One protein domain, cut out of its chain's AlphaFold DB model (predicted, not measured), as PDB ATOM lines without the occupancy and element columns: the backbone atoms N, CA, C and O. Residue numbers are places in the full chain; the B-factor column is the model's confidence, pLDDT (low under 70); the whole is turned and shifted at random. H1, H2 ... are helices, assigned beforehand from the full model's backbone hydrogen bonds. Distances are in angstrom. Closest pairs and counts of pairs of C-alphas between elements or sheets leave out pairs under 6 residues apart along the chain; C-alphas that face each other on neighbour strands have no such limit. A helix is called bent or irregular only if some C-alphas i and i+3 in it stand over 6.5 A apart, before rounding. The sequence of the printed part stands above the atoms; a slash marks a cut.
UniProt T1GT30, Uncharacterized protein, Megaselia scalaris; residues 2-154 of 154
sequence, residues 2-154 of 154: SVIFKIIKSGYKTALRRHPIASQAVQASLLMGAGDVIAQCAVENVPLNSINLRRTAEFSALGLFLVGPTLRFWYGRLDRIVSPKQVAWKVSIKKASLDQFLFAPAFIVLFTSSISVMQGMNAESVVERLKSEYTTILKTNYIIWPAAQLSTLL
ATOM      1  N   SER A   2      17.444  33.482  22.840       76.12
ATOM      2  CA  SER A   2      16.510  34.634  22.734       76.12
ATOM      3  C   SER A   2      15.945  34.927  21.328       76.12
ATOM      4  O   SER A   2      14.882  35.537  21.214       76.12
ATOM      5  N   VAL A   3      16.620  34.501  20.254       75.81
ATOM      6  CA  VAL A   3      16.247  34.844  18.864       75.81
ATOM      7  C   VAL A   3      15.074  34.002  18.357       75.81
ATOM      8  O   VAL A   3      14.090  34.560  17.883       75.81
ATOM      9  N   ILE A   4      15.121  32.678  18.543       77.06
ATOM     10  CA  ILE A   4      14.032  31.757  18.167       77.06
ATOM     11  C   ILE A   4      12.728  32.152  18.869       77.06
ATOM     12  O   ILE A   4      11.686  32.274  18.231       77.06
ATOM     13  N   PHE A   5      12.798  32.462  20.166       76.00
ATOM     14  CA  PHE A   5      11.636  32.905  20.932       76.00
ATOM     15  C   PHE A   5      11.046  34.221  20.396       76.00
ATOM     16  O   PHE A   5       9.827  34.361  20.290       76.00
ATOM     17  N   LYS A   6      11.894  35.182  19.998       73.19
ATOM     18  CA  LYS A   6      11.443  36.432  19.364       73.19
ATOM     19  C   LYS A   6      10.790  36.185  18.003       73.19
ATOM     20  O   LYS A   6       9.765  36.804  17.725       73.19
ATOM     21  N   ILE A   7      11.336  35.280  17.190       78.12
ATOM     22  CA  ILE A   7      10.783  34.921  15.875       78.12
ATOM     23  C   ILE A   7       9.409  34.268  16.035       78.12
ATOM     24  O   ILE A   7       8.449  34.740  15.430       78.12
ATOM     25  N   ILE A   8       9.280  33.267  16.913       81.38
ATOM     26  CA  ILE A   8       8.001  32.597  17.203       81.38
ATOM     27  C   ILE A   8       6.968  33.617  17.692       81.38
ATOM     28  O   ILE A   8       5.855  33.686  17.175       81.38
ATOM     29  N   LYS A   9       7.350  34.476  18.643       76.12
ATOM     30  CA  LYS A   9       6.461  35.506  19.196       76.12
ATOM     31  C   LYS A   9       6.036  36.539  18.147       76.12
ATOM     32  O   LYS A   9       4.885  36.975  18.156       76.12
ATOM     33  N   SER A  10       6.943  36.942  17.258       74.31
ATOM     34  CA  SER A  10       6.663  37.883  16.166       74.31
ATOM     35  C   SER A  10       5.741  37.266  15.111       74.31
ATOM     36  O   SER A  10       4.734  37.874  14.740       74.31
ATOM     37  N   GLY A  11       6.017  36.027  14.697       75.50
ATOM     38  CA  GLY A  11       5.178  35.263  13.774       75.50
ATOM     39  C   GLY A  11       3.767  35.055  14.322       75.50
ATOM     40  O   GLY A  11       2.795  35.370  13.642       75.50
ATOM     41  N   TYR A  12       3.650  34.657  15.593       75.50
ATOM     42  CA  TYR A  12       2.368  34.505  16.287       75.50
ATOM     43  C   TYR A  12       1.558  35.808  16.313       75.50
ATOM     44  O   TYR A  12       0.389  35.829  15.930       75.50
ATOM     45  N   LYS A  13       2.184  36.931  16.696       74.69
ATOM     46  CA  LYS A  13       1.522  38.247  16.688       74.69
ATOM     47  C   LYS A  13       1.089  38.673  15.286       74.69
ATOM     48  O   LYS A  13       0.044  39.304  15.138       74.69
ATOM     49  N   THR A  14       1.883  38.345  14.271       76.69
ATOM     50  CA  THR A  14       1.580  38.663  12.872       76.69
ATOM     51  C   THR A  14       0.389  37.844  12.373       76.69
ATOM     52  O   THR A  14      -0.543  38.416  11.811       76.69
ATOM     53  N   ALA A  15       0.360  36.540  12.658       70.56
ATOM     54  CA  ALA A  15      -0.758  35.656  12.331       70.56
ATOM     55  C   ALA A  15      -2.064  36.101  13.015       70.56
ATOM     56  O   ALA A  15      -3.085  36.259  12.344       70.56
ATOM     57  N   LEU A  16      -2.005  36.431  14.311       75.00
ATOM     58  CA  LEU A  16      -3.137  36.958  15.086       75.00
ATOM     59  C   LEU A  16      -3.735  38.238  14.497       75.00
ATOM     60  O   LEU A  16      -4.947  38.432  14.541       75.00
ATOM     61  N   ARG A  17      -2.891  39.137  13.976       73.19
ATOM     62  CA  ARG A  17      -3.345  40.403  13.383       73.19
ATOM     63  C   ARG A  17      -3.904  40.215  11.977       73.19
ATOM     64  O   ARG A  17      -4.879  40.872  11.634       73.19
ATOM     65  N   ARG A  18      -3.291  39.340  11.176       78.38
ATOM     66  CA  ARG A  18      -3.646  39.145   9.763       78.38
ATOM     67  C   ARG A  18      -4.870  38.247   9.584       78.38
ATOM     68  O   ARG A  18      -5.707  38.532   8.737       78.38
ATOM     69  N   HIS A  19      -5.000  37.205  10.406       81.81
ATOM     70  CA  HIS A  19      -6.109  36.247  10.357       81.81
ATOM     71  C   HIS A  19      -6.634  35.938  11.771       81.81
ATOM     72  O   HIS A  19      -6.448  34.826  12.279       81.81
ATOM     73  N   PRO A  20      -7.302  36.906  12.428       79.75
ATOM     74  CA  PRO A  20      -7.724  36.782  13.823       79.75
ATOM     75  C   PRO A  20      -8.712  35.633  14.059       79.75
ATOM     76  O   PRO A  20      -8.615  34.950  15.073       79.75
ATOM     77  N   ILE A  21      -9.632  35.391  13.119       85.00
ATOM     78  CA  ILE A  21     -10.607  34.294  13.223       85.00
ATOM     79  C   ILE A  21      -9.900  32.945  13.082       85.00
ATOM     80  O   ILE A  21     -10.069  32.087  13.939       85.00
ATOM     81  N   ALA A  22      -9.060  32.774  12.056       86.19
ATOM     82  CA  ALA A  22      -8.353  31.514  11.823       86.19
ATOM     83  C   ALA A  22      -7.391  31.175  12.972       86.19
ATOM     84  O   ALA A  22      -7.333  30.034  13.412       86.19
ATOM     85  N   SER A  23      -6.679  32.171  13.508       88.38
ATOM     86  CA  SER A  23      -5.775  31.959  14.644       88.38
ATOM     87  C   SER A  23      -6.536  31.516  15.897       88.38
ATOM     88  O   SER A  23      -6.105  30.588  16.579       88.38
ATOM     89  N   GLN A  24      -7.689  32.135  16.180       89.88
ATOM     90  CA  GLN A  24      -8.517  31.764  17.330       89.88
ATOM     91  C   GLN A  24      -9.209  30.406  17.138       89.88
ATOM     92  O   GLN A  24      -9.311  29.633  18.084       89.88
ATOM     93  N   ALA A  25      -9.619  30.087  15.910       93.75
ATOM     94  CA  ALA A  25     -10.147  28.786  15.518       93.75
ATOM     95  C   ALA A  25      -9.126  27.660  15.726       93.75
ATOM     96  O   ALA A  25      -9.423  26.673  16.394       93.75
ATOM     97  N   VAL A  26      -7.898  27.826  15.226       94.44
ATOM     98  CA  VAL A  26      -6.822  26.838  15.406       94.44
ATOM     99  C   VAL A  26      -6.474  26.670  16.884       94.44
ATOM    100  O   VAL A  26      -6.334  25.546  17.357       94.44
ATOM    101  N   GLN A  27      -6.390  27.767  17.640       93.81
ATOM    102  CA  GLN A  27      -6.132  27.697  19.079       93.81
ATOM    103  C   GLN A  27      -7.235  26.935  19.827       93.81
ATOM    104  O   GLN A  27      -6.926  26.073  20.646       93.81
ATOM    105  N   ALA A  28      -8.505  27.229  19.536       96.31
ATOM    106  CA  ALA A  28      -9.636  26.536  20.143       96.31
ATOM    107  C   ALA A  28      -9.646  25.046  19.771       96.31
ATOM    108  O   ALA A  28      -9.852  24.207  20.641       96.31
ATOM    109  N   SER A  29      -9.353  24.715  18.511       97.25
ATOM    110  CA  SER A  29      -9.233  23.335  18.027       97.25
ATOM    111  C   SER A  29      -8.206  22.528  18.823       97.25
ATOM    112  O   SER A  29      -8.537  21.476  19.367       97.25
ATOM    113  N   LEU A  30      -6.991  23.062  18.972       97.62
ATOM    114  CA  LEU A  30      -5.921  22.409  19.729       97.62
ATOM    115  C   LEU A  30      -6.272  22.263  21.212       97.62
ATOM    116  O   LEU A  30      -6.055  21.201  21.790       97.62
ATOM    117  N   LEU A  31      -6.825  23.315  21.823       96.88
ATOM    118  CA  LEU A  31      -7.184  23.302  23.241       96.88
ATOM    119  C   LEU A  31      -8.278  22.272  23.532       96.88
ATOM    120  O   LEU A  31      -8.191  21.546  24.516       96.88
ATOM    121  N   MET A  32      -9.294  22.198  22.675       97.69
ATOM    122  CA  MET A  32     -10.402  21.264  22.848       97.69
ATOM    123  C   MET A  32      -9.990  19.820  22.585       97.69
ATOM    124  O   MET A  32     -10.361  18.949  23.365       97.69
ATOM    125  N   GLY A  33      -9.187  19.566  21.548       97.50
ATOM    126  CA  GLY A  33      -8.626  18.238  21.305       97.50
ATOM    127  C   GLY A  33      -7.757  17.762  22.471       97.50
ATOM    128  O   GLY A  33      -7.948  16.662  22.979       97.50
ATOM    129  N   ALA A  34      -6.852  18.615  22.960       97.69
ATOM    130  CA  ALA A  34      -6.033  18.295  24.127       97.69
ATOM    131  C   ALA A  34      -6.881  18.090  25.392       97.69
ATOM    132  O   ALA A  34      -6.625  17.164  26.157       97.69
ATOM    133  N   GLY A  35      -7.904  18.923  25.600       96.75
ATOM    134  CA  GLY A  35      -8.832  18.794  26.721       96.75
ATOM    135  C   GLY A  35      -9.586  17.467  26.711       96.75
ATOM    136  O   GLY A  35      -9.723  16.843  27.758       96.75
ATOM    137  N   ASP A  36     -10.012  16.999  25.537       97.50
ATOM    138  CA  ASP A  36     -10.664  15.697  25.396       97.50
ATOM    139  C   ASP A  36      -9.699  14.533  25.677       97.50
ATOM    140  O   ASP A  36     -10.055  13.624  26.420       97.50
ATOM    141  N   VAL A  37      -8.454  14.592  25.189       97.56
ATOM    142  CA  VAL A  37      -7.423  13.591  25.532       97.56
ATOM    143  C   VAL A  37      -7.178  13.546  27.043       97.56
ATOM    144  O   VAL A  37      -7.123  12.467  27.631       97.56
ATOM    145  N   ILE A  38      -7.077  14.710  27.693       97.19
ATOM    146  CA  ILE A  38      -6.918  14.795  29.151       97.19
ATOM    147  C   ILE A  38      -8.144  14.217  29.858       97.19
ATOM    148  O   ILE A  38      -7.977  13.472  30.817       97.19
ATOM    149  N   ALA A  39      -9.362  14.510  29.399       96.12
ATOM    150  CA  ALA A  39     -10.575  13.944  29.982       96.12
ATOM    151  C   ALA A  39     -10.585  12.412  29.876       96.12
ATOM    152  O   ALA A  39     -10.797  11.727  30.877       96.12
ATOM    153  N   GLN A  40     -10.263  11.864  28.702       97.50
ATOM    154  CA  GLN A  40     -10.202  10.418  28.497       97.50
ATOM    155  C   GLN A  40      -9.161   9.755  29.414       97.50
ATOM    156  O   GLN A  40      -9.448   8.748  30.055       97.50
ATOM    157  N   CYS A  41      -7.965  10.329  29.545       96.69
ATOM    158  CA  CYS A  41      -6.903   9.713  30.342       96.69
ATOM    159  C   CYS A  41      -7.029   9.965  31.850       96.69
ATOM    160  O   CYS A  41      -6.816   9.050  32.637       96.69
ATOM    161  N   ALA A  42      -7.344  11.192  32.265       96.44
ATOM    162  CA  ALA A  42      -7.306  11.601  33.670       96.44
ATOM    163  C   ALA A  42      -8.652  11.452  34.391       96.44
ATOM    164  O   ALA A  42      -8.669  11.332  35.614       96.44
ATOM    165  N   VAL A  43      -9.773  11.479  33.661       95.81
ATOM    166  CA  VAL A  43     -11.119  11.342  34.244       95.81
ATOM    167  C   VAL A  43     -11.682   9.953  33.964       95.81
ATOM    168  O   VAL A  43     -12.140   9.277  34.880       95.81
ATOM    169  N   GLU A  44     -11.605   9.502  32.712       96.06
ATOM    170  CA  GLU A  44     -12.146   8.202  32.292       96.06
ATOM    171  C   GLU A  44     -11.134   7.049  32.466       96.06
ATOM    172  O   GLU A  44     -11.498   5.889  32.297       96.06
ATOM    173  N   ASN A  45      -9.884   7.342  32.863       95.69
ATOM    174  CA  ASN A  45      -8.796   6.372  33.069       95.69
ATOM    175  C   ASN A  45      -8.499   5.486  31.841       95.69
ATOM    176  O   ASN A  45      -8.047   4.346  31.969       95.69
ATOM    177  N   VAL A  46      -8.726   6.013  30.634       95.38
ATOM    178  CA  VAL A  46      -8.418   5.331  29.373       95.38
ATOM    179  C   VAL A  46      -6.900   5.346  29.138       95.38
ATOM    180  O   VAL A  46      -6.287   6.422  29.162       95.38
ATOM    181  N   PRO A  47      -6.257   4.191  28.876       94.19
ATOM    182  CA  PRO A  47      -4.828   4.149  28.588       94.19
ATOM    183  C   PRO A  47      -4.511   4.830  27.248       94.19
ATOM    184  O   PRO A  47      -5.300   4.778  26.305       94.19
ATOM    185  N   LEU A  48      -3.319   5.433  27.136       90.38
ATOM    186  CA  LEU A  48      -2.910   6.243  25.972       90.38
ATOM    187  C   LEU A  48      -3.018   5.508  24.624       90.38
ATOM    188  O   LEU A  48      -3.247   6.132  23.593       90.38
ATOM    189  N   ASN A  49      -2.856   4.186  24.618       92.81
ATOM    190  CA  ASN A  49      -2.956   3.356  23.417       92.81
ATOM    191  C   ASN A  49      -4.402   3.075  22.967       92.81
ATOM    192  O   ASN A  49      -4.594   2.521  21.889       92.81
ATOM    193  N   SER A  50      -5.395   3.435  23.781       95.38
ATOM    194  CA  SER A  50      -6.818   3.133  23.568       95.38
ATOM    195  C   SER A  50      -7.684   4.395  23.507       95.38
ATOM    196  O   SER A  50      -8.904   4.317  23.632       95.38
ATOM    197  N   ILE A  51      -7.061   5.564  23.323       96.62
ATOM    198  CA  ILE A  51      -7.766   6.842  23.185       96.62
ATOM    199  C   ILE A  51      -8.718   6.782  21.987       96.62
ATOM    200  O   ILE A  51      -8.346   6.388  20.877       96.62
ATOM    201  N   ASN A  52      -9.942   7.261  22.193       96.56
ATOM    202  CA  ASN A  52     -10.911   7.453  21.132       96.56
ATOM    203  C   ASN A  52     -10.543   8.690  20.296       96.56
ATOM    204  O   ASN A  52     -10.991   9.809  20.554       96.56
ATOM    205  N   LEU A  53      -9.734   8.466  19.257       96.25
ATOM    206  CA  LEU A  53      -9.293   9.515  18.332       96.25
ATOM    207  C   LEU A  53     -10.449  10.152  17.553       96.25
ATOM    208  O   LEU A  53     -10.357  11.324  17.187       96.25
ATOM    209  N   ARG A  54     -11.545   9.417  17.315       96.50
ATOM    210  CA  ARG A  54     -12.738   9.966  16.655       96.50
ATOM    211  C   ARG A  54     -13.360  11.059  17.520       96.50
ATOM    212  O   ARG A  54     -13.573  12.161  17.026       96.50
ATOM    213  N   ARG A  55     -13.566  10.791  18.811       95.94
ATOM    214  CA  ARG A  55     -14.082  11.778  19.773       95.94
ATOM    215  C   ARG A  55     -13.156  12.992  19.869       95.94
ATOM    216  O   ARG A  55     -13.614  14.126  19.765       95.94
ATOM    217  N   THR A  56     -11.846  12.778  19.947       97.25
ATOM    218  CA  THR A  56     -10.878  13.884  19.966       97.25
ATOM    219  C   THR A  56     -10.935  14.727  18.688       97.25
ATOM    220  O   THR A  56     -10.851  15.958  18.751       97.25
ATOM    221  N   ALA A  57     -11.127  14.099  17.524       97.38
ATOM    222  CA  ALA A  57     -11.317  14.803  16.260       97.38
ATOM    223  C   ALA A  57     -12.632  15.602  16.233       97.38
ATOM    224  O   ALA A  57     -12.634  16.729  15.742       97.38
ATOM    225  N   GLU A  58     -13.722  15.082  16.806       97.00
ATOM    226  CA  GLU A  58     -14.999  15.801  16.941       97.00
ATOM    227  C   GLU A  58     -14.845  17.067  17.798       97.00
ATOM    228  O   GLU A  58     -15.224  18.155  17.362       97.00
ATOM    229  N   PHE A  59     -14.211  16.963  18.973       97.69
ATOM    230  CA  PHE A  59     -13.917  18.117  19.834       97.69
ATOM    231  C   PHE A  59     -12.996  19.130  19.146       97.69
ATOM    232  O   PHE A  59     -13.236  20.339  19.211       97.69
ATOM    233  N   SER A  60     -11.974  18.648  18.436       97.69
ATOM    234  CA  SER A  60     -11.061  19.501  17.669       97.69
ATOM    235  C   SER A  60     -11.787  20.230  16.533       97.69
ATOM    236  O   SER A  60     -11.555  21.423  16.322       97.69
ATOM    237  N   ALA A  61     -12.688  19.549  15.820       97.81
ATOM    238  CA  ALA A  61     -13.487  20.125  14.742       97.81
ATOM    239  C   ALA A  61     -14.482  21.168  15.271       97.81
ATOM    240  O   ALA A  61     -14.583  22.254  14.700       97.81
ATOM    241  N   LEU A  62     -15.146  20.903  16.401       97.75
ATOM    242  CA  LEU A  62     -15.972  21.911  17.073       97.75
ATOM    243  C   LEU A  62     -15.146  23.126  17.490       97.75
ATOM    244  O   LEU A  62     -15.588  24.256  17.291       97.75
ATOM    245  N   GLY A  63     -13.931  22.924  18.001       96.75
ATOM    246  CA  GLY A  63     -13.010  24.016  18.306       96.75
ATOM    247  C   GLY A  63     -12.713  24.895  17.093       96.75
ATOM    248  O   GLY A  63     -12.799  26.124  17.177       96.75
ATOM    249  N   LEU A  64     -12.432  24.261  15.954       96.69
ATOM    250  CA  LEU A  64     -12.054  24.936  14.717       96.69
ATOM    251  C   LEU A  64     -13.226  25.687  14.072       96.69
ATOM    252  O   LEU A  64     -13.086  26.848  13.694       96.69
ATOM    253  N   PHE A  65     -14.380  25.038  13.939       96.38
ATOM    254  CA  PHE A  65     -15.471  25.554  13.110       96.38
ATOM    255  C   PHE A  65     -16.578  26.250  13.899       96.38
ATOM    256  O   PHE A  65     -17.252  27.118  13.350       96.38
ATOM    257  N   LEU A  66     -16.750  25.916  15.180       96.06
ATOM    258  CA  LEU A  66     -17.826  26.454  16.007       96.06
ATOM    259  C   LEU A  66     -17.283  27.377  17.097       96.06
ATOM    260  O   LEU A  66     -17.565  28.576  17.093       96.06
ATOM    261  N   VAL A  67     -16.489  26.846  18.026       96.25
ATOM    262  CA  VAL A  67     -16.117  27.545  19.262       96.25
ATOM    263  C   VAL A  67     -15.217  28.742  18.975       96.25
ATOM    264  O   VAL A  67     -15.541  29.857  19.379       96.25
ATOM    265  N   GLY A  68     -14.120  28.555  18.238       95.06
ATOM    266  CA  GLY A  68     -13.176  29.635  17.953       95.06
ATOM    267  C   GLY A  68     -13.803  30.831  17.220       95.06
ATOM    268  O   GLY A  68     -13.690  31.957  17.718       95.06
ATOM    269  N   PRO A  69     -14.501  30.628  16.083       94.56
ATOM    270  CA  PRO A  69     -15.198  31.705  15.385       94.56
ATOM    271  C   PRO A  69     -16.277  32.381  16.240       94.56
ATOM    272  O   PRO A  69     -16.333  33.612  16.280       94.56
ATOM    273  N   THR A  70     -17.086  31.601  16.968       95.56
ATOM    274  CA  THR A  70     -18.165  32.138  17.816       95.56
ATOM    275  C   THR A  70     -17.607  33.019  18.928       95.56
ATOM    276  O   THR A  70     -18.052  34.156  19.092       95.56
ATOM    277  N   LEU A  71     -16.580  32.549  19.643       93.25
ATOM    278  CA  LEU A  71     -15.926  33.322  20.699       93.25
ATOM    279  C   LEU A  71     -15.276  34.592  20.150       93.25
ATOM    280  O   LEU A  71     -15.409  35.658  20.752       93.25
ATOM    281  N   ARG A  72     -14.613  34.522  18.983       92.38
ATOM    282  CA  ARG A  72     -14.030  35.715  18.350       92.38
ATOM    283  C   ARG A  72     -15.090  36.777  18.098       92.38
ATOM    284  O   ARG A  72     -14.861  37.960  18.366       92.38
ATOM    285  N   PHE A  73     -16.227  36.355  17.553       92.81
ATOM    286  CA  PHE A  73     -17.325  37.251  17.234       92.81
ATOM    287  C   PHE A  73     -17.937  37.837  18.507       92.81
ATOM    288  O   PHE A  73     -18.090  39.054  18.603       92.81
ATOM    289  N   TRP A  74     -18.212  36.997  19.505       94.50
ATOM    290  CA  TRP A  74     -18.797  37.406  20.778       94.50
ATOM    291  C   TRP A  74     -17.927  38.421  21.526       94.50
ATOM    292  O   TRP A  74     -18.400  39.517  21.834       94.50
ATOM    293  N   TYR A  75     -16.636  38.137  21.726       90.19
ATOM    294  CA  TYR A  75     -15.742  39.082  22.400       90.19
ATOM    295  C   TYR A  75     -15.557  40.378  21.601       90.19
ATOM    296  O   TYR A  75     -15.558  41.462  22.182       90.19
ATOM    297  N   GLY A  76     -15.524  40.303  20.266       90.50
ATOM    298  CA  GLY A  76     -15.527  41.497  19.417       90.50
ATOM    299  C   GLY A  76     -16.803  42.341  19.550       90.50
ATOM    300  O   GLY A  76     -16.755  43.565  19.415       90.50
ATOM    301  N   ARG A  77     -17.958  41.722  19.837       92.06
ATOM    302  CA  ARG A  77     -19.207  42.435  20.154       92.06
ATOM    303  C   ARG A  77     -19.175  43.019  21.563       92.06
ATOM    304  O   ARG A  77     -19.542  44.183  21.717       92.06
ATOM    305  N   LEU A  78     -18.690  42.275  22.554       90.50
ATOM    306  CA  LEU A  78     -18.522  42.762  23.925       90.50
ATOM    307  C   LEU A  78     -17.618  43.995  23.994       90.50
ATOM    308  O   LEU A  78     -17.942  44.939  24.711       90.50
ATOM    309  N   ASP A  79     -16.543  44.034  23.206       88.50
ATOM    310  CA  ASP A  79     -15.652  45.196  23.103       88.50
ATOM    311  C   ASP A  79     -16.354  46.453  22.569       88.50
ATOM    312  O   ASP A  79     -15.963  47.570  22.898       88.50
ATOM    313  N   ARG A  80     -17.409  46.289  21.763       88.56
ATOM    314  CA  ARG A  80     -18.222  47.407  21.254       88.56
ATOM    315  C   ARG A  80     -19.323  47.824  22.229       88.56
ATOM    316  O   ARG A  80     -19.675  48.995  22.268       88.56
ATOM    317  N   ILE A  81     -19.881  46.876  22.986       89.12
ATOM    318  CA  ILE A  81     -20.957  47.123  23.963       89.12
ATOM    319  C   ILE A  81     -20.396  47.755  25.245       89.12
ATOM    320  O   ILE A  81     -21.028  48.616  25.862       89.12
ATOM    321  N   VAL A  82     -19.206  47.328  25.668       88.69
ATOM    322  CA  VAL A  82     -18.559  47.802  26.890       88.69
ATOM    323  C   VAL A  82     -17.465  48.799  26.533       88.69
ATOM    324  O   VAL A  82     -16.390  48.428  26.074       88.69
ATOM    325  N   SER A  83     -17.745  50.081  26.777       80.31
ATOM    326  CA  SER A  83     -16.796  51.163  26.516       80.31
ATOM    327  C   SER A  83     -15.496  50.982  27.314       80.31
ATOM    328  O   SER A  83     -15.552  50.844  28.539       80.31
ATOM    329  N   PRO A  84     -14.319  51.078  26.668       75.50
ATOM    330  CA  PRO A  84     -13.026  50.984  27.345       75.50
ATOM    331  C   PRO A  84     -12.699  52.227  28.184       75.50
ATOM    332  O   PRO A  84     -11.679  52.254  28.858       75.50
ATOM    333  N   LYS A  85     -13.548  53.267  28.160       78.38
ATOM    334  CA  LYS A  85     -13.338  54.519  28.909       78.38
ATOM    335  C   LYS A  85     -13.569  54.381  30.423       78.38
ATOM    336  O   LYS A  85     -13.401  55.352  31.151       78.38
ATOM    337  N   GLN A  86     -14.010  53.216  30.896       78.75
ATOM    338  CA  GLN A  86     -14.236  52.941  32.316       78.75
ATOM    339  C   GLN A  86     -12.987  52.339  32.977       78.75
ATOM    340  O   GLN A  86     -12.110  51.805  32.304       78.75
ATOM    341  N   VAL A  87     -12.930  52.385  34.312       84.12
ATOM    342  CA  VAL A  87     -11.867  51.731  35.097       84.12
ATOM    343  C   VAL A  87     -11.809  50.238  34.749       84.12
ATOM    344  O   VAL A  87     -12.854  49.590  34.673       84.12
ATOM    345  N   ALA A  88     -10.601  49.694  34.563       83.06
ATOM    346  CA  ALA A  88     -10.376  48.344  34.034       83.06
ATOM    347  C   ALA A  88     -11.197  47.253  34.748       83.06
ATOM    348  O   ALA A  88     -11.842  46.445  34.087       83.06
ATOM    349  N   TRP A  89     -11.268  47.279  36.084       82.69
ATOM    350  CA  TRP A  89     -12.053  46.300  36.846       82.69
ATOM    351  C   TRP A  89     -13.561  46.376  36.546       82.69
ATOM    352  O   TRP A  89     -14.218  45.344  36.441       82.69
ATOM    353  N   LYS A  90     -14.116  47.580  36.322       85.38
ATOM    354  CA  LYS A  90     -15.534  47.764  35.955       85.38
ATOM    355  C   LYS A  90     -15.824  47.198  34.569       85.38
ATOM    356  O   LYS A  90     -16.862  46.569  34.370       85.38
ATOM    357  N   VAL A  91     -14.901  47.397  33.625       87.44
ATOM    358  CA  VAL A  91     -14.984  46.818  32.274       87.44
ATOM    359  C   VAL A  91     -14.981  45.292  32.356       87.44
ATOM    360  O   VAL A  91     -15.841  44.656  31.747       87.44
ATOM    361  N   SER A  92     -14.059  44.716  33.132       85.94
ATOM    362  CA  SER A  92     -13.943  43.267  33.312       85.94
ATOM    363  C   SER A  92     -15.201  42.662  33.928       85.94
ATOM    364  O   SER A  92     -15.748  41.724  33.353       85.94
ATOM    365  N   ILE A  93     -15.724  43.238  35.019       87.88
ATOM    366  CA  ILE A  93     -16.965  42.759  35.646       87.88
ATOM    367  C   ILE A  93     -18.135  42.851  34.668       87.88
ATOM    368  O   ILE A  93     -18.864  41.880  34.502       87.88
ATOM    369  N   LYS A  94     -18.300  43.973  33.956       89.75
ATOM    370  CA  LYS A  94     -19.421  44.136  33.018       89.75
ATOM    371  C   LYS A  94     -19.368  43.125  31.870       89.75
ATOM    372  O   LYS A  94     -20.402  42.571  31.501       89.75
ATOM    373  N   LYS A  95     -18.182  42.878  31.305       90.81
ATOM    374  CA  LYS A  95     -18.001  41.852  30.267       90.81
ATOM    375  C   LYS A  95     -18.271  40.455  30.818       90.81
ATOM    376  O   LYS A  95     -19.004  39.714  30.177       90.81
ATOM    377  N   ALA A  96     -17.747  40.134  32.000       90.69
ATOM    378  CA  ALA A  96     -17.986  38.857  32.662       90.69
ATOM    379  C   ALA A  96     -19.479  38.629  32.936       90.69
ATOM    380  O   ALA A  96     -19.996  37.571  32.608       90.69
ATOM    381  N   SER A  97     -20.208  39.628  33.442       91.31
ATOM    382  CA  SER A  97     -21.652  39.506  33.663       91.31
ATOM    383  C   SER A  97     -22.415  39.255  32.360       91.31
ATOM    384  O   SER A  97     -23.246  38.355  32.304       91.31
ATOM    385  N   LEU A  98     -22.129  40.007  31.292       93.06
ATOM    386  CA  LEU A  98     -22.785  39.788  29.996       93.06
ATOM    387  C   LEU A  98     -22.479  38.397  29.432       93.06
ATOM    388  O   LEU A  98     -23.364  37.746  28.887       93.06
ATOM    389  N   ASP A  99     -21.240  37.940  29.576       93.38
ATOM    390  CA  ASP A  99     -20.818  36.617  29.137       93.38
ATOM    391  C   ASP A  99     -21.560  35.507  29.892       93.38
ATOM    392  O   ASP A  99     -22.194  34.654  29.275       93.38
ATOM    393  N   GLN A 100     -21.574  35.572  31.223       93.31
ATOM    394  CA  GLN A 100     -22.166  34.538  32.068       93.31
ATOM    395  C   GLN A 100     -23.697  34.504  31.982       93.31
ATOM    396  O   GLN A 100     -24.270  33.424  31.979       93.31
ATOM    397  N   PHE A 101     -24.378  35.651  31.870       92.62
ATOM    398  CA  PHE A 101     -25.849  35.681  31.870       92.62
ATOM    399  C   PHE A 101     -26.492  35.580  30.486       92.62
ATOM    400  O   PHE A 101     -27.640  35.153  30.393       92.62
ATOM    401  N   LEU A 102     -25.798  35.980  29.414       92.50
ATOM    402  CA  LEU A 102     -26.372  35.971  28.063       92.50
ATOM    403  C   LEU A 102     -25.751  34.888  27.190       92.50
ATOM    404  O   LEU A 102     -26.466  34.132  26.535       92.50
ATOM    405  N   PHE A 103     -24.423  34.819  27.165       94.31
ATOM    406  CA  PHE A 103     -23.724  33.960  26.220       94.31
ATOM    407  C   PHE A 103     -23.598  32.529  26.723       94.31
ATOM    408  O   PHE A 103     -23.992  31.616  26.005       94.31
ATOM    409  N   ALA A 104     -23.119  32.322  27.950       94.50
ATOM    410  CA  ALA A 104     -22.887  30.988  28.495       94.50
ATOM    411  C   ALA A 104     -24.133  30.074  28.444       94.50
ATOM    412  O   ALA A 104     -23.991  28.956  27.947       94.50
ATOM    413  N   PRO A 105     -25.353  30.514  28.828       95.38
ATOM    414  CA  PRO A 105     -26.552  29.674  28.770       95.38
ATOM    415  C   PRO A 105     -26.857  29.191  27.346       95.38
ATOM    416  O   PRO A 105     -27.005  27.996  27.099       95.38
ATOM    417  N   ALA A 106     -26.879  30.117  26.382       96.62
ATOM    418  CA  ALA A 106     -27.170  29.801  24.986       96.62
ATOM    419  C   ALA A 106     -26.054  28.966  24.340       96.62
ATOM    420  O   ALA A 106     -26.315  28.021  23.594       96.62
ATOM    421  N   PHE A 107     -24.800  29.297  24.644       96.38
ATOM    422  CA  PHE A 107     -23.640  28.634  24.072       96.38
ATOM    423  C   PHE A 107     -23.480  27.202  24.583       96.38
ATOM    424  O   PHE A 107     -23.123  26.330  23.800       96.38
ATOM    425  N   ILE A 108     -23.801  26.928  25.853       96.00
ATOM    426  CA  ILE A 108     -23.807  25.562  26.393       96.00
ATOM    427  C   ILE A 108     -24.833  24.700  25.654       96.00
ATOM    428  O   ILE A 108     -24.496  23.594  25.240       96.00
ATOM    429  N   VAL A 109     -26.052  25.202  25.421       97.12
ATOM    430  CA  VAL A 109     -27.060  24.462  24.639       97.12
ATOM    431  C   VAL A 109     -26.543  24.167  23.234       97.12
ATOM    432  O   VAL A 109     -26.588  23.017  22.793       97.12
ATOM    433  N   LEU A 110     -26.012  25.181  22.545       97.12
ATOM    434  CA  LEU A 110     -25.461  25.036  21.198       97.12
ATOM    435  C   LEU A 110     -24.326  24.005  21.160       97.12
ATOM    436  O   LEU A 110     -24.325  23.116  20.308       97.12
ATOM    437  N   PHE A 111     -23.374  24.111  22.084       96.62
ATOM    438  CA  PHE A 111     -22.208  23.244  22.145       96.62
ATOM    439  C   PHE A 111     -22.593  21.795  22.446       96.62
ATOM    440  O   PHE A 111     -22.248  20.905  21.668       96.62
ATOM    441  N   THR A 112     -23.358  21.563  23.518       96.00
ATOM    442  CA  THR A 112     -23.786  20.220  23.931       96.00
ATOM    443  C   THR A 112     -24.650  19.557  22.861       96.00
ATOM    444  O   THR A 112     -24.479  18.371  22.585       96.00
ATOM    445  N   SER A 113     -25.521  20.311  22.185       97.19
ATOM    446  CA  SER A 113     -26.298  19.776  21.060       97.19
ATOM    447  C   SER A 113     -25.396  19.380  19.893       97.19
ATOM    448  O   SER A 113     -25.532  18.286  19.352       97.19
ATOM    449  N   SER A 114     -24.448  20.249  19.530       97.06
ATOM    450  CA  SER A 114     -23.552  20.026  18.389       97.06
ATOM    451  C   SER A 114     -22.687  18.784  18.583       97.06
ATOM    452  O   SER A 114     -22.626  17.941  17.690       97.06
ATOM    453  N   ILE A 115     -22.067  18.627  19.759       95.38
ATOM    454  CA  ILE A 115     -21.262  17.432  20.043       95.38
ATOM    455  C   ILE A 115     -22.126  16.168  20.085       95.38
ATOM    456  O   ILE A 115     -21.723  15.143  19.547       95.38
ATOM    457  N   SER A 116     -23.341  16.245  20.635       95.62
ATOM    458  CA  SER A 116     -24.249  15.093  20.711       95.62
ATOM    459  C   SER A 116     -24.674  14.608  19.321       95.62
ATOM    460  O   SER A 116     -24.664  13.408  19.048       95.62
ATOM    461  N   VAL A 117     -24.974  15.534  18.405       96.31
ATOM    462  CA  VAL A 117     -25.286  15.205  17.004       96.31
ATOM    463  C   VAL A 117     -24.070  14.606  16.290       96.31
ATOM    464  O   VAL A 117     -24.210  13.610  15.585       96.31
ATOM    465  N   MET A 118     -22.864  15.147  16.498       94.56
ATOM    466  CA  MET A 118     -21.632  14.586  15.915       94.56
ATOM    467  C   MET A 118     -21.335  13.163  16.412       94.56
ATOM    468  O   MET A 118     -20.859  12.317  15.650       94.56
ATOM    469  N   GLN A 119     -21.699  12.877  17.662       93.00
ATOM    470  CA  GLN A 119     -21.624  11.546  18.263       93.00
ATOM    471  C   GLN A 119     -22.702  10.579  17.741       93.00
ATOM    472  O   GLN A 119     -22.673   9.402  18.086       93.00
ATOM    473  N   GLY A 120     -23.610  11.036  16.872       94.06
ATOM    474  CA  GLY A 120     -24.643  10.209  16.245       94.06
ATOM    475  C   GLY A 120     -25.917  10.061  17.075       94.06
ATOM    476  O   GLY A 120     -26.725   9.181  16.786       94.06
ATOM    477  N   MET A 121     -26.117  10.895  18.100       96.25
ATOM    478  CA  MET A 121     -27.356  10.886  18.881       96.25
ATOM    479  C   MET A 121     -28.526  11.425  18.048       96.25
ATOM    480  O   MET A 121     -28.381  12.386  17.289       96.25
ATOM    481  N   ASN A 122     -29.707  10.828  18.218       96.31
ATOM    482  CA  ASN A 122     -30.937  11.347  17.626       96.31
ATOM    483  C   ASN A 122     -31.452  12.579  18.401       96.31
ATOM    484  O   ASN A 122     -30.995  12.880  19.505       96.31
ATOM    485  N   ALA A 123     -32.423  13.293  17.825       95.19
ATOM    486  CA  ALA A 123     -32.935  14.538  18.399       95.19
ATOM    487  C   ALA A 123     -33.544  14.364  19.803       95.19
ATOM    488  O   ALA A 123     -33.370  15.235  20.655       95.19
ATOM    489  N   GLU A 124     -34.224  13.248  20.063       96.88
ATOM    490  CA  GLU A 124     -34.838  12.976  21.364       96.88
ATOM    491  C   GLU A 124     -33.771  12.776  22.446       96.88
ATOM    492  O   GLU A 124     -33.806  13.447  23.478       96.88
ATOM    493  N   SER A 125     -32.749  11.964  22.164       96.94
ATOM    494  CA  SER A 125     -31.619  11.740  23.069       96.94
ATOM    495  C   SER A 125     -30.804  13.015  23.316       96.94
ATOM    496  O   SER A 125     -30.306  13.224  24.421       96.94
ATOM    497  N   VAL A 126     -30.673  13.898  22.318       97.50
ATOM    498  CA  VAL A 126     -30.027  15.212  22.495       97.50
ATOM    499  C   VAL A 126     -30.816  16.067  23.491       97.50
ATOM    500  O   VAL A 126     -30.232  16.660  24.397       97.50
ATOM    501  N   VAL A 127     -32.144  16.118  23.351       97.31
ATOM    502  CA  VAL A 127     -33.017  16.868  24.266       97.31
ATOM    503  C   VAL A 127     -32.968  16.284  25.674       97.31
ATOM    504  O   VAL A 127     -32.911  17.039  26.645       97.31
ATOM    505  N   GLU A 128     -32.970  14.960  25.806       97.44
ATOM    506  CA  GLU A 128     -32.860  14.286  27.098       97.44
ATOM    507  C   GLU A 128     -31.530  14.603  27.793       97.44
ATOM    508  O   GLU A 128     -31.525  15.008  28.957       97.44
ATOM    509  N   ARG A 129     -30.416  14.542  27.055       95.69
ATOM    510  CA  ARG A 129     -29.093  14.914  27.565       95.69
ATOM    511  C   ARG A 129     -29.017  16.376  27.990       95.69
ATOM    512  O   ARG A 129     -28.446  16.689  29.029       95.69
ATOM    513  N   LEU A 130     -29.613  17.288  27.224       97.00
ATOM    514  CA  LEU A 130     -29.707  18.686  27.641       97.00
ATOM    515  C   LEU A 130     -30.501  18.811  28.942       97.00
ATOM    516  O   LEU A 130     -30.048  19.486  29.858       97.00
ATOM    517  N   LYS A 131     -31.652  18.148  29.072       96.75
ATOM    518  CA  LYS A 131     -32.456  18.210  30.303       96.75
ATOM    519  C   LYS A 131     -31.695  17.690  31.524       96.75
ATOM    520  O   LYS A 131     -31.828  18.278  32.597       96.75
ATOM    521  N   SER A 132     -30.906  16.627  31.370       96.25
ATOM    522  CA  SER A 132     -30.165  16.018  32.476       96.25
ATOM    523  C   SER A 132     -28.871  16.765  32.821       96.25
ATOM    524  O   SER A 132     -28.589  16.994  33.998       96.25
ATOM    525  N   GLU A 133     -28.093  17.192  31.824       94.81
ATOM    526  CA  GLU A 133     -26.742  17.724  32.039       94.81
ATOM    527  C   GLU A 133     -26.680  19.256  32.065       94.81
ATOM    528  O   GLU A 133     -25.784  19.809  32.704       94.81
ATOM    529  N   TYR A 134     -27.614  19.970  31.423       95.94
ATOM    530  CA  TYR A 134     -27.508  21.422  31.216       95.94
ATOM    531  C   TYR A 134     -27.301  22.202  32.513       95.94
ATOM    532  O   TYR A 134     -26.381  23.013  32.611       95.94
ATOM    533  N   THR A 135     -28.121  21.937  33.531       95.94
ATOM    534  CA  THR A 135     -28.035  22.649  34.814       95.94
ATOM    535  C   THR A 135     -26.702  22.383  35.506       95.94
ATOM    536  O   THR A 135     -26.119  23.292  36.096       95.94
ATOM    537  N   THR A 136     -26.202  21.151  35.419       96.25
ATOM    538  CA  THR A 136     -24.907  20.761  35.983       96.25
ATOM    539  C   THR A 136     -23.772  21.472  35.253       96.25
ATOM    540  O   THR A 136     -22.940  22.106  35.896       96.25
ATOM    541  N   ILE A 137     -23.781  21.457  33.916       95.62
ATOM    542  CA  ILE A 137     -22.772  22.134  33.090       95.62
ATOM    543  C   ILE A 137     -22.782  23.645  33.362       95.62
ATOM    544  O   ILE A 137     -21.722  24.243  33.554       95.62
ATOM    545  N   LEU A 138     -23.965  24.260  33.437       95.56
ATOM    546  CA  LEU A 138     -24.114  25.692  33.690       95.56
ATOM    547  C   LEU A 138     -23.617  26.085  35.087       95.56
ATOM    548  O   LEU A 138     -22.882  27.059  35.226       95.56
ATOM    549  N   LYS A 139     -23.957  25.312  36.125       95.31
ATOM    550  CA  LYS A 139     -23.448  25.554  37.485       95.31
ATOM    551  C   LYS A 139     -21.930  25.433  37.545       95.31
ATOM    552  O   LYS A 139     -21.277  26.302  38.115       95.31
ATOM    553  N   THR A 140     -21.363  24.401  36.927       94.12
ATOM    554  CA  THR A 140     -19.907  24.226  36.853       94.12
ATOM    555  C   THR A 140     -19.243  25.396  36.127       94.12
ATOM    556  O   THR A 140     -18.226  25.906  36.596       94.12
ATOM    557  N   ASN A 141     -19.845  25.890  35.040       93.81
ATOM    558  CA  ASN A 141     -19.384  27.088  34.337       93.81
ATOM    559  C   ASN A 141     -19.324  28.305  35.282       93.81
ATOM    560  O   ASN A 141     -18.279  28.946  35.388       93.81
ATOM    561  N   TYR A 142     -20.394  28.542  36.046       92.50
ATOM    562  CA  TYR A 142     -20.485  29.650  37.004       92.50
ATOM    563  C   TYR A 142     -19.548  29.525  38.211       92.50
ATOM    564  O   TYR A 142     -19.319  30.516  38.895       92.50
ATOM    565  N   ILE A 143     -18.997  28.344  38.491       90.62
ATOM    566  CA  ILE A 143     -18.005  28.154  39.558       90.62
ATOM    567  C   ILE A 143     -16.589  28.379  39.014       90.62
ATOM    568  O   ILE A 143     -15.799  29.114  39.608       90.62
ATOM    569  N   ILE A 144     -16.268  27.770  37.870       89.00
ATOM    570  CA  ILE A 144     -14.908  27.770  37.317       89.00
ATOM    571  C   ILE A 144     -14.513  29.156  36.796       89.00
ATOM    572  O   ILE A 144     -13.402  29.619  37.060       89.00
ATOM    573  N   TRP A 145     -15.396  29.840  36.061       86.19
ATOM    574  CA  TRP A 145     -15.019  31.086  35.386       86.19
ATOM    575  C   TRP A 145     -14.773  32.264  36.328       86.19
ATOM    576  O   TRP A 145     -13.769  32.951  36.125       86.19
ATOM    577  N   PRO A 146     -15.583  32.501  37.376       83.44
ATOM    578  CA  PRO A 146     -15.258  33.524  38.364       83.44
ATOM    579  C   PRO A 146     -13.933  33.251  39.081       83.44
ATOM    580  O   PRO A 146     -13.145  34.177  39.262       83.44
ATOM    581  N   ALA A 147     -13.634  31.991  39.418       84.31
ATOM    582  CA  ALA A 147     -12.345  31.622  40.008       84.31
ATOM    583  C   ALA A 147     -11.174  31.943  39.059       84.31
ATOM    584  O   ALA A 147     -10.186  32.558  39.465       84.31
ATOM    585  N   ALA A 148     -11.316  31.614  37.771       82.88
ATOM    586  CA  ALA A 148     -10.329  31.960  36.751       82.88
ATOM    587  C   ALA A 148     -10.171  33.486  36.583       82.88
ATOM    588  O   ALA A 148      -9.053  33.991  36.489       82.88
ATOM    589  N   GLN A 149     -11.268  34.245  36.596       79.75
ATOM    590  CA  GLN A 149     -11.244  35.705  36.463       79.75
ATOM    591  C   GLN A 149     -10.580  36.390  37.661       79.75
ATOM    592  O   GLN A 149      -9.807  37.326  37.465       79.75
ATOM    593  N   LEU A 150     -10.814  35.901  38.882       78.00
ATOM    594  CA  LEU A 150     -10.141  36.401  40.082       78.00
ATOM    595  C   LEU A 150      -8.623  36.212  39.999       78.00
ATOM    596  O   LEU A 150      -7.887  37.142  40.311       78.00
ATOM    597  N   SER A 151      -8.153  35.071  39.483       75.50
ATOM    598  CA  SER A 151      -6.713  34.823  39.294       75.50
ATOM    599  C   SER A 151      -6.034  35.776  38.301       75.50
ATOM    600  O   SER A 151      -4.821  35.927  38.333       75.50
ATOM    601  N   THR A 152      -6.804  36.408  37.409       70.12
ATOM    602  CA  THR A 152      -6.288  37.373  36.422       70.12
ATOM    603  C   THR A 152      -6.341  38.817  36.937       70.12
ATOM    604  O   THR A 152      -5.703  39.700  36.366       70.12
ATOM    605  N   LEU A 153      -7.152  39.083  37.967       66.56
ATOM    606  CA  LEU A 153      -7.346  40.413  38.556       66.56
ATOM    607  C   LEU A 153      -6.424  40.686  39.758       66.56
ATOM    608  O   LEU A 153      -6.256  41.856  40.103       66.56
ATOM    609  N   LEU A 154      -5.880  39.636  40.380       55.06
ATOM    610  CA  LEU A 154      -4.852  39.680  41.428       55.06
ATOM    611  C   LEU A 154      -3.447  39.720  40.813       55.06
ATOM    612  O   LEU A 154      -2.598  40.444  41.378       55.06
TER     613      LEU A 154
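AT A GLANCE: This is residues 2 to 154 of the 154 residues of an uncharacterized protein of Megaselia scalaris (UniProt T1GT30). Four long helices, H2, H3, H4 and H5, follow one another as an open, curved wall, C-shaped in cross-section, with H2 along one rim, the arm H5b along the other, and an open space between these two. H1 makes a corner with the beginning of H2, and its residues 2 to 11 stick out from the body. The printed part has 153 residues with five named helices, H1 to H5 in order along the chain, and no named strand; the class is all helix, and the helix packing is mostly crossed, with one of five touching pairs at a shallow tilt. With a radius of gyration of the C-alphas of 17.9 A the whole is only just compact, close to loose, and it spans 47 by 41 by 28 A.

HOW THE PARTS SIT: H4, residues 88 to 118, has a kink of 47 degrees near residue 104; it is neither bent nor irregular, but only just: C-alphas 101 and 104 are 6.5 A apart. H5, residues 123 to 153, was assigned as one helix by its hydrogen bonds but is bent, C-alphas 132 and 135 being 7.3 A apart; its arms H5a, residues 123 to 132, and H5b, residues 135 to 153, stand at a steep tilt of 61 degrees. H4 and H5a form a helical hairpin, closest at the C-alphas of Ser 116 and Val 126, 6.0 A. H5b touches H4, closest at the C-alphas of Pro 105 and Leu 138, 6.8 A, opposite ways at 36 degrees, only just steep. H3, residues 53 to 81, likewise one helix by its hydrogen bonds, is bent, C-alphas 65 and 68 being 6.7 A apart, into H3a, residues 53 to 65, and H3b, residues 68 to 81. H3a touches H4 with residues 58 to 62 alone, closest at the C-alphas of Glu 58 and Met 118, 6.8 A. H3b and H4 are close but not clearly touching. H2, residues 20 to 43, forms a helical hairpin with H3a at a shallow tilt of 28 degrees; the C-alphas of Ser 29 and Gly 63 are closest, 3.8 A. H2 also touches H3b, closest at the C-alphas of Ala 25 and Gly 68, 4.0 A. H1, residues 2 to 18, and H2 touch only at the corner, and only just, with 3 pairs of C-alphas within 8 A, closest at Leu 16 and Ser 23, 5.7 A. H2 and H5b are apart. Each O i to N i+4 pair is within hydrogen-bond range in H1, H2, H3a and H5a; the counts are 9 of 10 in H3b, 24 of 27 in H4 and 13 of 15 in H5b.

IN THESE COORDINATES: H4 is 39.9 A long, H2 32.8 A, H5b 27.5 A, H1 24.4 A, H3b 20.1 A, H3a 18.0 A and H5a 14.4 A. H1 begins at C-alpha 2 (16.510, 34.634, 22.734), H4 begins at C-alpha 88 (-10.376, 48.344, 34.034), and H5b ends at C-alpha 153 (-7.346, 40.413, 38.556).

THE WHOLE: The C-alphas of Ser 2 and Glu 124 are farthest apart, 55.7 A. The printed part has no cut and no long link. Mean pLDDT of the printed part is 90.4; residues 153 to 154 are under 70.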